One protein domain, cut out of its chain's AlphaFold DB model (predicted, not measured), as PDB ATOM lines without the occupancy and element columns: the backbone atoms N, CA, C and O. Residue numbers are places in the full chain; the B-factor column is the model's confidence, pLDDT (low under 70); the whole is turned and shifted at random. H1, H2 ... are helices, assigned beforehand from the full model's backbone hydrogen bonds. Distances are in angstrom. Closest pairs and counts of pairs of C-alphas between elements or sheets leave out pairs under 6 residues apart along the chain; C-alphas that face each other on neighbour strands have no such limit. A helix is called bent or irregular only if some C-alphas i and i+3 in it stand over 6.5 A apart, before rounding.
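What this domain is: This is residues 2 to 106 of the 125 residues of a protein of bioreactor metagenome (UniProt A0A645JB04). Two loose lobes stand side by side, joined by the stretch of residues 45 to 48: the first holds helices H1 and H2, which stay apart from each other, and a short pairing of residues 18 to 19 with 43 to 44. In the second lobe, H3 packs on the longer H4 at a slant, next to long loops in which residues 49 to 50 pair with 80 to 81. The printed part has 105 residues with four named helices, H1, H2, H3 and H4 in chain order, and no named strand; the class is all helix, though the helices hold just 45 of the 105 residues. The whole is loose, with a radius of gyration of the C-alphas of 16.2 A, and the C-alphas span 41 by 34 by 27 A.

How they stand to each other: H1, residues 2 to 12, touches no helix. H2, residues 31 to 39, touches no helix either, and H1 and H2 are apart. Residues 18 to 19 and 43 to 44 form a short parallel pairing. A second short parallel pairing joins residues 49 to 50 with residues 80 to 81. H3, residues 61 to 69, touches H4, residues 89 to 104, with 16 pairs of C-alphas within 8 A. Their closest C-alphas, those of Thr 61 and Ala 94, are 5.0 A apart. Their lines stand at a steep tilt of 42 degrees, the same way, and their centres are 8.4 A apart. H1 is apart from H3 and from H4, and H2 is apart from H3 and from H4. In H1, H2 and H3 every O i to N i+4 pair is within hydrogen-bond range; in H4, 10 of 12 are.

Where its parts are: H1 begins at C-alpha 2 at (174.896, 172.603, 199.833) and measures 15.2 A from first to last C-alpha. H2, from Leu 31 to Glu 39, measures 12.3 A. H3 begins at C-alpha 61 at (207.058, 158.107, 205.687) and measures 12.1 A to Thr 69. H4, the longest helix, measures 24.3 A and ends at C-alpha 104 at (201.634, 144.251, 193.658). It has a kink of 28 degrees near residue 97 and is irregular, but only just: C-alphas 93 and 96 are 7.0 A apart.

The domain as a whole: The two C-alphas farthest apart, those of Glu 39 and Asn 62, are 42.5 A apart. The C-alphas of Leu 2 and Gly 106 are 37.5 A apart. The three links are long: 18 residues from H1 to H2, 21 from H2 to H3 and 19 from H3 to H4. The printed part has no cut. The mean pLDDT of the printed part is 95.5, and no printed residue is under 70.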
ATOM      1  N   LEU A   2     175.407 171.918 201.037       93.12
ATOM      2  CA  LEU A   2     174.896 172.603 199.833       93.12
ATOM      3  C   LEU A   2     175.627 173.915 199.479       93.12
ATOM      4  O   LEU A   2     175.992 174.115 198.329       93.12
ATOM      5  N   LYS A   3     175.933 174.774 200.466       95.38
ATOM      6  CA  LYS A   3     176.721 176.005 200.227       95.38
ATOM      7  C   LYS A   3     178.102 175.714 199.617       95.38
ATOM      8  O   LYS A   3     178.512 176.374 198.673       95.38
ATOM      9  N   THR A   4     178.804 174.706 200.139       94.44
ATOM     10  CA  THR A   4     180.116 174.280 199.626       94.44
ATOM     11  C   THR A   4     179.996 173.690 198.224       94.44
ATOM     12  O   THR A   4     180.796 174.024 197.363       94.44
ATOM     13  N   GLN A   5     178.979 172.862 197.976       94.88
ATOM     14  CA  GLN A   5     178.712 172.290 196.656       94.88
ATOM     15  C   GLN A   5     178.448 173.382 195.609       94.88
ATOM     16  O   GLN A   5     179.048 173.351 194.538       94.88
ATOM     17  N   ALA A   6     177.611 174.373 195.936       96.06
ATOM     18  CA  ALA A   6     177.346 175.510 195.061       96.06
ATOM     19  C   ALA A   6     178.637 176.271 194.724       96.06
ATOM     20  O   ALA A   6     178.877 176.575 193.559       96.06
ATOM     21  N   LYS A   7     179.510 176.493 195.717       97.19
ATOM     22  CA  LYS A   7     180.801 177.152 195.492       97.19
ATOM     23  C   LYS A   7     181.755 176.320 194.626       97.19
ATOM     24  O   LYS A   7     182.435 176.878 193.774       97.19
ATOM     25  N   ILE A   8     181.787 174.996 194.800       95.88
ATOM     26  CA  ILE A   8     182.576 174.100 193.935       95.88
ATOM     27  C   ILE A   8     182.072 174.175 192.490       95.88
ATOM     28  O   ILE A   8     182.889 174.313 191.581       95.88
ATOM     29  N   LYS A   9     180.751 174.153 192.270       96.81
ATOM     30  CA  LYS A   9     180.154 174.294 190.935       96.81
ATOM     31  C   LYS A   9     180.487 175.640 190.298       96.81
ATOM     32  O   LYS A   9     180.829 175.679 189.126       96.81
ATOM     33  N   GLU A  10     180.412 176.724 191.066       98.19
ATOM     34  CA  GLU A  10     180.766 178.070 190.603       98.19
ATOM     35  C   GLU A  10     182.219 178.137 190.104       98.19
ATOM     36  O   GLU A  10     182.477 178.708 189.053       98.19
ATOM     37  N   ILE A  11     183.159 177.522 190.834       97.94
ATOM     38  CA  ILE A  11     184.594 177.575 190.513       97.94
ATOM     39  C   ILE A  11     184.972 176.600 189.389       97.94
ATOM     40  O   ILE A  11     185.819 176.915 188.560       97.94
ATOM     41  N   THR A  12     184.397 175.397 189.387       96.75
ATOM     42  CA  THR A  12     184.878 174.278 188.552       96.75
ATOM     43  C   THR A  12     183.927 173.887 187.423       96.75
ATOM     44  O   THR A  12     184.291 173.082 186.573       96.75
ATOM     45  N   GLY A  13     182.682 174.374 187.438       96.94
ATOM     46  CA  GLY A  13     181.595 173.889 186.582       96.94
ATOM     47  C   GLY A  13     181.033 172.517 186.987       96.94
ATOM     48  O   GLY A  13     179.959 172.134 186.524       96.94
ATOM     49  N   PHE A  14     181.703 171.789 187.886       94.00
ATOM     50  CA  PHE A  14     181.333 170.436 188.293       94.00
ATOM     51  C   PHE A  14     180.529 170.424 189.598       94.00
ATOM     52  O   PHE A  14     180.852 171.111 190.567       94.00
ATOM     53  N   THR A  15     179.475 169.606 189.649       93.69
ATOM     54  CA  THR A  15     178.680 169.400 190.868       93.69
ATOM     55  C   THR A  15     179.002 168.036 191.457       93.69
ATOM     56  O   THR A  15     178.645 167.019 190.878       93.69
ATOM     57  N   SER A  16     179.637 168.010 192.631       92.06
ATOM     58  CA  SER A  16     179.855 166.765 193.372       92.06
ATOM     59  C   SER A  16     178.736 166.526 194.377       92.06
ATOM     60  O   SER A  16     178.478 167.372 195.235       92.06
ATOM     61  N   ASN A  17     178.114 165.354 194.308       95.44
ATOM     62  CA  ASN A  17     177.161 164.867 195.308       95.44
ATOM     63  C   ASN A  17     177.825 163.986 196.381       95.44
ATOM     64  O   ASN A  17     177.157 163.417 197.243       95.44
ATOM     65  N   LEU A  18     179.150 163.866 196.335       96.00
ATOM     66  CA  LEU A  18     179.928 163.028 197.234       96.00
ATOM     67  C   LEU A  18     180.362 163.867 198.436       96.00
ATOM     68  O   LEU A  18     180.986 164.920 198.285       96.00
ATOM     69  N   ILE A  19     180.045 163.402 199.639       95.81
ATOM     70  CA  ILE A  19     180.347 164.105 200.884       95.81
ATOM     71  C   ILE A  19     181.129 163.219 201.852       95.81
ATOM     72  O   ILE A  19     180.990 161.997 201.899       95.81
ATOM     73  N   ARG A  20     181.930 163.870 202.694       96.56
ATOM     74  CA  ARG A  20     182.575 163.267 203.861       96.56
ATOM     75  C   ARG A  20     182.352 164.177 205.058       96.56
ATOM     76  O   ARG A  20     182.548 165.388 204.971       96.56
ATOM     77  N   PHE A  21     181.933 163.600 206.179       96.12
ATOM     78  CA  PHE A  21     181.776 164.354 207.418       96.12
ATOM     79  C   PHE A  21     183.148 164.748 207.982       96.12
ATOM     80  O   PHE A  21     184.060 163.916 207.980       96.12
ATOM     81  N   PRO A  22     183.304 165.965 208.533       94.06
ATOM     82  CA  PRO A  22     184.487 166.310 209.312       94.06
ATOM     83  C   PRO A  22     184.672 165.329 210.481       94.06
ATOM     84  O   PRO A  22     183.800 165.199 211.344       94.06
ATOM     85  N   GLY A  23     185.798 164.613 210.491       92.69
ATOM     86  CA  GLY A  23     186.081 163.556 211.470       92.69
ATOM     87  C   GLY A  23     185.300 162.248 211.266       92.69
ATOM     88  O   GLY A  23     185.354 161.376 212.130       92.69
ATOM     89  N   GLY A  24     184.603 162.087 210.137       95.25
ATOM     90  CA  GLY A  24     183.821 160.895 209.803       95.25
ATOM     91  C   GLY A  24     182.387 160.925 210.335       95.25
ATOM     92  O   GLY A  24     182.023 161.744 211.182       95.25
ATOM     93  N   SER A  25     181.543 160.037 209.808       95.94
ATOM     94  CA  SER A  25     180.103 160.018 210.119       95.94
ATOM     95  C   SER A  25     179.765 159.445 211.505       95.94
ATOM     96  O   SER A  25     178.663 159.646 212.022       95.94
ATOM     97  N   SER A  26     180.713 158.748 212.142       93.88
ATOM     98  CA  SER A  26     180.506 158.061 213.420       93.88
ATOM     99  C   SER A  26     180.017 159.028 214.501       93.88
ATOM    100  O   SER A  26     180.587 160.101 214.690       93.88
ATOM    101  N   LYS A  27     178.948 158.647 215.215       90.69
ATOM    102  CA  LYS A  27     178.227 159.462 216.221       90.69
ATOM    103  C   LYS A  27     177.550 160.739 215.691       90.69
ATOM    104  O   LYS A  27     176.859 161.397 216.461       90.69
ATOM    105  N   ARG A  28     177.733 161.103 214.419       90.75
ATOM    106  CA  ARG A  28     177.137 162.298 213.791       90.75
ATOM    107  C   ARG A  28     175.966 161.952 212.877       90.75
ATOM    108  O   ARG A  28     175.059 162.761 212.716       90.75
ATOM    109  N   LEU A  29     176.002 160.767 212.277       94.06
ATOM    110  CA  LEU A  29     174.982 160.267 211.370       94.06
ATOM    111  C   LEU A  29     173.967 159.406 212.130       94.06
ATOM    112  O   LEU A  29     174.334 158.500 212.877       94.06
ATOM    113  N   ASN A  30     172.687 159.699 211.917       94.38
ATOM    114  CA  ASN A  30     171.546 158.881 212.325       94.38
ATOM    115  C   ASN A  30     170.627 158.676 211.109       94.38
ATOM    116  O   ASN A  30     170.826 159.333 210.087       94.38
ATOM    117  N   LEU A  31     169.635 157.787 211.221       94.25
ATOM    118  CA  LEU A  31     168.735 157.451 210.108       94.25
ATOM    119  C   LEU A  31     168.035 158.689 209.534       94.25
ATOM    120  O   LEU A  31     168.138 158.949 208.347       94.25
ATOM    121  N   ARG A  32     167.457 159.537 210.391       95.25
ATOM    122  CA  ARG A  32     166.772 160.761 209.950       95.25
ATOM    123  C   ARG A  32     167.686 161.711 209.169       95.25
ATOM    124  O   ARG A  32     167.228 162.393 208.259       95.25
ATOM    125  N   LEU A  33     168.956 161.834 209.560       95.25
ATOM    126  CA  LEU A  33     169.919 162.660 208.833       95.25
ATOM    127  C   LEU A  33     170.360 161.986 207.531       95.25
ATOM    128  O   LEU A  33     170.541 162.687 206.544       95.25
ATOM    129  N   LEU A  34     170.528 160.663 207.532       95.62
ATOM    130  CA  LEU A  34     170.843 159.896 206.331       95.62
ATOM    131  C   LEU A  34     169.752 160.080 205.268       95.62
ATOM    132  O   LEU A  34     170.074 160.489 204.159       95.62
ATOM    133  N   ASP A  35     168.485 159.908 205.648       96.44
ATOM    134  CA  ASP A  35     167.336 160.075 204.751       96.44
ATOM    135  C   ASP A  35     167.323 161.481 204.134       96.44
ATOM    136  O   ASP A  35     167.273 161.634 202.917       96.44
ATOM    137  N   LYS A  36     167.510 162.521 204.957       96.50
ATOM    138  CA  LYS A  36     167.611 163.912 204.480       96.50
ATOM    139  C   LYS A  36     168.774 164.145 203.518       96.50
ATOM    140  O   LYS A  36     168.678 164.980 202.625       96.50
ATOM    141  N   LEU A  37     169.912 163.484 203.723       96.12
ATOM    142  CA  LEU A  37     171.049 163.609 202.809       96.12
ATOM    143  C   LEU A  37     170.734 162.941 201.468       96.12
ATOM    144  O   LEU A  37     171.003 163.531 200.422       96.12
ATOM    145  N   HIS A  38     170.103 161.769 201.502       96.25
ATOM    146  CA  HIS A  38     169.674 161.036 200.313       96.25
ATOM    147  C   HIS A  38     168.561 161.753 199.539       96.25
ATOM    148  O   HIS A  38     168.612 161.758 198.312       96.25
ATOM    149  N   GLU A  39     167.639 162.453 200.208       96.88
ATOM    150  CA  GLU A  39     166.651 163.350 199.573       96.88
ATOM    151  C   GLU A  39     167.320 164.449 198.726       96.88
ATOM    152  O   GLU A  39     166.792 164.867 197.696       96.88
ATOM    153  N   HIS A  40     168.518 164.887 199.121       94.31
ATOM    154  CA  HIS A  40     169.349 165.829 198.366       94.31
ATOM    155  C   HIS A  40     170.374 165.142 197.446       94.31
ATOM    156  O   HIS A  40     171.301 165.797 196.967       94.31
ATOM    157  N   ASN A  41     170.228 163.837 197.199       94.38
ATOM    158  CA  ASN A  41     171.136 162.998 196.412       94.38
ATOM    159  C   ASN A  41     172.591 162.979 196.929       94.38
ATOM    160  O   ASN A  41     173.510 162.661 196.179       94.38
ATOM    161  N   LEU A  42     172.832 163.328 198.197       95.88
ATOM    162  CA  LEU A  42     174.173 163.365 198.778       95.88
ATOM    163  C   LEU A  42     174.576 161.980 199.288       95.88
ATOM    164  O   LEU A  42     173.905 161.420 200.151       95.88
ATOM    165  N   LYS A  43     175.711 161.464 198.807       96.88
ATOM    166  CA  LYS A  43     176.270 160.162 199.205       96.88
ATOM    167  C   LYS A  43     177.484 160.324 200.114       96.88
ATOM    168  O   LYS A  43     178.370 161.135 199.844       96.88
ATOM    169  N   ILE A  44     177.551 159.520 201.166       97.19
ATOM    170  CA  ILE A  44     178.565 159.581 202.217       97.19
ATOM    171  C   ILE A  44     179.703 158.591 201.944       97.19
ATOM    172  O   ILE A  44     179.479 157.413 201.664       97.19
ATOM    173  N   TYR A  45     180.941 159.070 202.086       97.81
ATOM    174  CA  TYR A  45     182.151 158.259 201.943       97.81
ATOM    175  C   TYR A  45     183.106 158.448 203.127       97.81
ATOM    176  O   TYR A  45     183.977 159.327 203.135       97.81
ATOM    177  N   ASP A  46     182.953 157.585 204.127       97.69
ATOM    178  CA  ASP A  46     183.955 157.328 205.161       97.69
ATOM    179  C   ASP A  46     185.125 156.498 204.593       97.69
ATOM    180  O   ASP A  46     185.300 156.381 203.382       97.69
ATOM    181  N   TRP A  47     185.965 155.940 205.463       97.75
ATOM    182  CA  TRP A  47     187.154 155.177 205.096       97.75
ATOM    183  C   TRP A  47     187.249 153.872 205.895       97.75
ATOM    184  O   TRP A  47     186.606 153.705 206.931       97.75
ATOM    185  N   ASN A  48     188.039 152.918 205.411       96.94
ATOM    186  CA  ASN A  48     188.340 151.669 206.126       96.94
ATOM    187  C   ASN A  48     189.846 151.387 206.256       96.94
ATOM    188  O   ASN A  48     190.224 150.414 206.907       96.94
ATOM    189  N   VAL A  49     190.683 152.274 205.714       97.50
ATOM    190  CA  VAL A  49     192.128 152.353 205.949       97.50
ATOM    191  C   VAL A  49     192.459 153.800 206.316       97.50
ATOM    192  O   VAL A  49     191.915 154.729 205.721       97.50
ATOM    193  N   ASN A  50     193.301 154.009 207.327       96.94
ATOM    194  CA  ASN A  50     193.618 155.339 207.850       96.94
ATOM    195  C   ASN A  50     195.121 155.480 208.090       96.94
ATOM    196  O   ASN A  50     195.680 154.720 208.877       96.94
ATOM    197  N   LEU A  51     195.748 156.486 207.475       96.25
ATOM    198  CA  LEU A  51     197.166 156.788 207.686       96.25
ATOM    199  C   LEU A  51     197.447 157.448 209.041       96.25
ATOM    200  O   LEU A  51     198.593 157.456 209.490       96.25
ATOM    201  N   CYS A  52     196.412 157.993 209.688       96.25
ATOM    202  CA  CYS A  52     196.500 158.820 210.894       96.25
ATOM    203  C   CYS A  52     197.263 160.143 210.695       96.25
ATOM    204  O   CYS A  52     197.565 160.826 211.672       96.25
ATOM    205  N   ASP A  53     197.506 160.551 209.450       96.00
ATOM    206  CA  ASP A  53     198.205 161.788 209.082       96.00
ATOM    207  C   ASP A  53     197.411 163.068 209.393       96.00
ATOM    208  O   ASP A  53     197.992 164.130 209.595       96.00
ATOM    209  N   GLY A  54     196.082 162.968 209.487       93.25
ATOM    210  CA  GLY A  54     195.226 164.050 209.982       93.25
ATOM    211  C   GLY A  54     195.247 164.212 211.507       93.25
ATOM    212  O   GLY A  54     194.864 165.263 212.009       93.25
ATOM    213  N   VAL A  55     195.682 163.182 212.246       93.00
ATOM    214  CA  VAL A  55     195.844 163.229 213.712       93.00
ATOM    215  C   VAL A  55     197.263 163.656 214.067       93.00
ATOM    216  O   VAL A  55     197.456 164.503 214.935       93.00
ATOM    217  N   ASN A  56     198.254 163.075 213.390       93.94
ATOM    218  CA  ASN A  56     199.653 163.428 213.545       93.94
ATOM    219  C   ASN A  56     200.298 163.639 212.161       93.94
ATOM    220  O   ASN A  56     200.700 162.662 211.524       93.94
ATOM    221  N   PRO A  57     200.439 164.892 211.697       91.19
ATOM    222  CA  PRO A  57     201.051 165.189 210.400       91.19
ATOM    223  C   PRO A  57     202.565 164.918 210.369       91.19
ATOM    224  O   PRO A  57     203.137 164.784 209.291       91.19
ATOM    225  N   ASN A  58     203.213 164.778 211.533       93.62
ATOM    226  CA  ASN A  58     204.661 164.577 211.654       93.62
ATOM    227  C   ASN A  58     205.079 163.099 211.606       93.62
ATOM    228  O   ASN A  58     206.250 162.787 211.823       93.62
ATOM    229  N   LEU A  59     204.145 162.174 211.353       96.88
ATOM    230  CA  LEU A  59     204.485 160.765 211.167       96.88
ATOM    231  C   LEU A  59     205.532 160.611 210.059       96.88
ATOM    232  O   LEU A  59     205.486 161.273 209.020       96.88
ATOM    233  N   THR A  60     206.485 159.711 210.284       97.75
ATOM    234  CA  THR A  60     207.499 159.379 209.280       97.75
ATOM    235  C   THR A  60     206.852 158.700 208.075       97.75
ATOM    236  O   THR A  60     205.840 158.007 208.198       97.75
ATOM    237  N   THR A  61     207.484 158.810 206.906       97.44
ATOM    238  CA  THR A  61     207.058 158.107 205.687       97.44
ATOM    239  C   THR A  61     206.863 156.603 205.915       97.44
ATOM    240  O   THR A  61     205.919 156.022 205.385       97.44
ATOM    241  N   ASN A  62     207.706 155.969 206.740       98.12
ATOM    242  CA  ASN A  62     207.574 154.547 207.058       98.12
ATOM    243  C   ASN A  62     206.348 154.249 207.938       98.12
ATOM    244  O   ASN A  62     205.620 153.300 207.669       98.12
ATOM    245  N   GLN A  63     206.071 155.070 208.958       98.25
ATOM    246  CA  GLN A  63     204.859 154.915 209.775       98.25
ATOM    247  C   GLN A  63     203.591 155.105 208.937       98.25
ATOM    248  O   GLN A  63     202.640 154.342 209.081       98.25
ATOM    249  N   LEU A  64     203.593 156.086 208.031       98.31
ATOM    250  CA  LEU A  64     202.486 156.329 207.106       98.31
ATOM    251  C   LEU A  64     202.289 155.157 206.141       98.31
ATOM    252  O   LEU A  64     201.157 154.734 205.936       98.31
ATOM    253  N   PHE A  65     203.371 154.589 205.609       98.38
ATOM    254  CA  PHE A  65     203.315 153.374 204.797       98.38
ATOM    255  C   PHE A  65     202.719 152.190 205.573       98.38
ATOM    256  O   PHE A  65     201.802 151.534 205.083       98.38
ATOM    257  N   VAL A  66     203.180 151.938 206.804       98.12
ATOM    258  CA  VAL A  66     202.645 150.858 207.652       98.12
ATOM    259  C   VAL A  66     201.158 151.075 207.940       98.12
ATOM    260  O   VAL A  66     200.360 150.155 207.787       98.12
ATOM    261  N   ASN A  67     200.753 152.294 208.301       98.00
ATOM    262  CA  ASN A  67     199.346 152.607 208.561       98.00
ATOM    263  C   ASN A  67     198.487 152.495 207.294       98.00
ATOM    264  O   ASN A  67     197.374 151.979 207.345       98.00
ATOM    265  N   GLY A  68     199.013 152.955 206.158       97.06
ATOM    266  CA  GLY A  68     198.334 152.944 204.867       97.06
ATOM    267  C   GLY A  68     198.217 151.571 204.223       97.06
ATOM    268  O   GLY A  68     197.365 151.408 203.364       97.06
ATOM    269  N   THR A  69     199.023 150.593 204.636       96.69
ATOM    270  CA  THR A  69     198.945 149.206 204.143       96.69
ATOM    271  C   THR A  69     198.264 148.259 205.134       96.69
ATOM    272  O   THR A  69     197.764 147.195 204.756       96.69
ATOM    273  N   LYS A  70     198.145 148.673 206.401       95.00
ATOM    274  CA  LYS A  70     197.393 147.959 207.431       95.00
ATOM    275  C   LYS A  70     195.890 148.054 207.165       95.00
ATOM    276  O   LYS A  70     195.227 149.022 207.532       95.00
ATOM    277  N   HIS A  71     195.334 146.996 206.586       91.88
ATOM    278  CA  HIS A  71     193.907 146.881 206.301       91.88
ATOM    279  C   HIS A  71     193.337 145.553 206.813       91.88
ATOM    280  O   HIS A  71     194.062 144.598 207.083       91.88
ATOM    281  N   ASN A  72     192.014 145.496 206.974       90.50
ATOM    282  CA  ASN A  72     191.330 144.250 207.302       90.50
ATOM    283  C   ASN A  72     191.046 143.478 206.007       90.50
ATOM    284  O   ASN A  72     190.295 143.968 205.162       90.50
ATOM    285  N   THR A  73     191.606 142.275 205.885       88.81
ATOM    286  CA  THR A  73     191.518 141.414 204.691       88.81
ATOM    287  C   THR A  73     190.092 140.998 204.328       88.81
ATOM    288  O   THR A  73     189.844 140.578 203.202       88.81
ATOM    289  N   LYS A  74     189.118 141.166 205.234       90.00
ATOM    290  CA  LYS A  74     187.695 140.946 204.932       90.00
ATOM    291  C   LYS A  74     187.108 141.958 203.941       90.00
ATOM    292  O   LYS A  74     186.016 141.737 203.425       90.00
ATOM    293  N   TYR A  75     187.762 143.105 203.742       88.56
ATOM    294  CA  TYR A  75     187.297 144.127 202.811       88.56
ATOM    295  C   TYR A  75     187.962 143.938 201.448       88.56
ATOM    296  O   TYR A  75     189.155 144.173 201.295       88.56
ATOM    297  N   SER A  76     187.162 143.597 200.438       88.00
ATOM    298  CA  SER A  76     187.612 143.559 199.040       88.00
ATOM    299  C   SER A  76     187.798 144.954 198.434       88.00
ATOM    300  O   SER A  76     188.551 145.121 197.481       88.00
ATOM    301  N   ARG A  77     187.134 145.972 198.994       95.19
ATOM    302  CA  ARG A  77     187.249 147.375 198.583       95.19
ATOM    303  C   ARG A  77     187.811 148.213 199.719       95.19
ATOM    304  O   ARG A  77     187.231 148.253 200.806       95.19
ATOM    305  N   LEU A  78     188.904 148.913 199.444       97.25
ATOM    306  CA  LEU A  78     189.577 149.787 200.397       97.25
ATOM    307  C   LEU A  78     189.314 151.252 200.036       97.25
ATOM    308  O   LEU A  78     189.483 151.655 198.890       97.25
ATOM    309  N   ILE A  79     188.890 152.043 201.019       97.69
ATOM    310  CA  ILE A  79     188.835 153.502 200.945       97.69
ATOM    311  C   ILE A  79     189.866 154.015 201.944       97.69
ATOM    312  O   ILE A  79     189.684 153.881 203.158       97.69
ATOM    313  N   ILE A  80     190.955 154.564 201.414       97.69
ATOM    314  CA  ILE A  80     192.117 155.010 202.182       97.69
ATOM    315  C   ILE A  80     191.965 156.503 202.489       97.69
ATOM    316  O   ILE A  80     191.794 157.317 201.581       97.69
ATOM    317  N   LEU A  81     192.005 156.872 203.772       97.81
ATOM    318  CA  LEU A  81     192.016 158.269 204.204       97.81
ATOM    319  C   LEU A  81     193.447 158.806 204.275       97.81
ATOM    320  O   LEU A  81     194.272 158.277 205.020       97.81
ATOM    321  N   MET A  82     193.680 159.895 203.540       97.19
ATOM    322  CA  MET A  82     194.922 160.669 203.483       97.19
ATOM    323  C   MET A  82     194.575 162.164 203.446       97.19
ATOM    324  O   MET A  82     193.488 162.534 202.986       97.19
ATOM    325  N   HIS A  83     195.494 163.017 203.890       96.62
ATOM    326  CA  HIS A  83     195.380 164.474 203.844       96.62
ATOM    327  C   HIS A  83     196.490 165.074 202.970       96.62
ATOM    328  O   HIS A  83     197.589 164.534 202.868       96.62
ATOM    329  N   CYS A  84     196.192 166.200 202.323       94.19
ATOM    330  CA  CYS A  84     197.104 166.911 201.421       94.19
ATOM    331  C   CYS A  84     197.299 168.379 201.833       94.19
ATOM    332  O   CYS A  84     197.522 169.246 200.989       94.19
ATOM    333  N   ASN A  85     197.201 168.676 203.132       90.50
ATOM    334  CA  ASN A  85     197.464 170.021 203.637       90.50
ATOM    335  C   ASN A  85     198.971 170.324 203.587       90.50
ATOM    336  O   ASN A  85     199.799 169.425 203.439       90.50
ATOM    337  N   PHE A  86     199.342 171.595 203.773       89.88
ATOM    338  CA  PHE A  86     200.736 172.061 203.709       89.88
ATOM    339  C   PHE A  86     201.704 171.294 204.631       89.88
ATOM    340  O   PHE A  86     202.893 171.203 204.344       89.88
ATOM    341  N   ASN A  87     201.208 170.731 205.735       91.38
ATOM    342  CA  ASN A  87     201.991 169.971 206.708       91.38
ATOM    343  C   ASN A  87     202.073 168.462 206.403       91.38
ATOM    344  O   ASN A  87     202.787 167.748 207.099       91.38
ATOM    345  N   ASN A  88     201.395 167.954 205.369       93.38
ATOM    346  CA  ASN A  88     201.355 166.527 205.023       93.38
ATOM    347  C   ASN A  88     202.444 166.104 204.012       93.38
ATOM    348  O   ASN A  88     202.233 165.209 203.195       93.38
ATOM    349  N   ILE A  89     203.634 166.709 204.073       94.88
ATOM    350  CA  ILE A  89     204.749 166.420 203.146       94.88
ATOM    351  C   ILE A  89     205.125 164.928 203.178       94.88
ATOM    352  O   ILE A  89     205.303 164.293 202.138       94.88
ATOM    353  N   ASN A  90     205.163 164.325 204.369       96.69
ATOM    354  CA  ASN A  90     205.483 162.903 204.507       96.69
ATOM    355  C   ASN A  90     204.397 161.982 203.929       96.69
ATOM    356  O   ASN A  90     204.735 160.889 203.473       96.69
ATOM    357  N   THR A  91     203.130 162.415 203.898       97.25
ATOM    358  CA  THR A  91     202.035 161.685 203.237       97.25
ATOM    359  C   THR A  91     202.276 161.612 201.735       97.25
ATOM    360  O   THR A  91     202.186 160.529 201.157       97.25
ATOM    361  N   VAL A  92     202.659 162.734 201.117       95.75
ATOM    362  CA  VAL A  92     203.013 162.787 199.688       95.75
ATOM    363  C   VAL A  92     204.193 161.859 199.395       95.75
ATOM    364  O   VAL A  92     204.128 161.061 198.465       95.75
ATOM    365  N   ASN A  93     205.225 161.876 200.243       96.81
ATOM    366  CA  ASN A  93     206.399 161.009 200.089       96.81
ATOM    367  C   ASN A  93     206.093 159.512 200.295       96.81
ATOM    368  O   ASN A  93     206.790 158.657 199.749       96.81
ATOM    369  N   ALA A  94     205.075 159.166 201.092       97.69
ATOM    370  CA  ALA A  94     204.674 157.777 201.337       97.69
ATOM    371  C   ALA A  94     203.786 157.204 200.224       97.69
ATOM    372  O   ALA A  94     203.791 155.991 200.002       97.69
ATOM    373  N   LEU A  95     203.036 158.064 199.527       97.62
ATOM    374  CA  LEU A  95     202.015 157.671 198.559       97.62
ATOM    375  C   LEU A  95     202.525 156.720 197.454       97.62
ATOM    376  O   LEU A  95     201.851 155.711 197.239       97.62
ATOM    377  N   PRO A  96     203.691 156.931 196.804       98.25
ATOM    378  CA  PRO A  96     204.176 156.009 195.771       98.25
ATOM    379  C   PRO A  96     204.335 154.572 196.281       98.25
ATOM    380  O   PRO A  96     203.831 153.638 195.667       98.25
ATOM    381  N   LYS A  97     204.922 154.395 197.474       98.19
ATOM    382  CA  LYS A  97     205.113 153.067 198.081       98.19
ATOM    383  C   LYS A  97     203.788 152.391 198.436       98.19
ATOM    384  O   LYS A  97     203.672 151.175 198.321       98.19
ATOM    385  N   ILE A  98     202.793 153.167 198.875       98.12
ATOM    386  CA  ILE A  98     201.444 152.656 199.164       98.12
ATOM    387  C   ILE A  98     200.767 152.191 197.865       98.12
ATOM    388  O   ILE A  98     200.167 151.116 197.843       98.12
ATOM    389  N   ILE A  99     200.893 152.963 196.781       98.25
ATOM    390  CA  ILE A  99     200.365 152.592 195.461       98.25
ATOM    391  C   ILE A  99     201.006 151.292 194.969       98.25
ATOM    392  O   ILE A  99     200.282 150.363 194.606       98.25
ATOM    393  N   ASP A 100     202.336 151.202 195.002       98.38
ATOM    394  CA  ASP A 100     203.073 150.021 194.542       98.38
ATOM    395  C   ASP A 100     202.715 148.774 195.356       98.38
ATOM    396  O   ASP A 100     202.478 147.711 194.787       98.38
ATOM    397  N   HIS A 101     202.596 148.906 196.680       97.62
ATOM    398  CA  HIS A 101     202.166 147.810 197.547       97.62
ATOM    399  C   HIS A 101     200.818 147.224 197.108       97.62
ATOM    400  O   HIS A 101     200.704 146.015 196.918       97.62
ATOM    401  N   TYR A 102     199.805 148.071 196.910       97.31
ATOM    402  CA  TYR A 102     198.475 147.600 196.529       97.31
ATOM    403  C   TYR A 102     198.424 147.075 195.091       97.31
ATOM    404  O   TYR A 102     197.787 146.048 194.854       97.31
ATOM    405  N   LYS A 103     199.143 147.694 194.147       97.88
ATOM    406  CA  LYS A 103     199.271 147.164 192.781       97.88
ATOM    407  C   LYS A 103     199.911 145.774 192.761       97.88
ATOM    408  O   LYS A 103     199.404 144.891 192.079       97.88
ATOM    409  N   ASN A 104     200.963 145.554 193.551       97.75
ATOM    410  CA  ASN A 104     201.634 144.251 193.658       97.75
ATOM    411  C   ASN A 104     200.742 143.166 194.281       97.75
ATOM    412  O   ASN A 104     200.931 141.985 194.008       97.75
ATOM    413  N   LEU A 105     199.751 143.557 195.086       95.50
ATOM    414  CA  LEU A 105     198.711 142.665 195.606       95.50
ATOM    415  C   LEU A 105     197.541 142.450 194.625       95.50
ATOM    416  O   LEU A 105     196.588 141.753 194.962       95.50
ATOM    417  N   GLY A 106     197.590 143.047 193.428       96.19
ATOM    418  CA  GLY A 106     196.556 142.918 192.398       96.19
ATOM    419  C   GLY A 106     195.372 143.879 192.546       96.19
ATOM    420  O   GLY A 106     194.347 143.675 191.900       96.19
TER     421      GLY A 106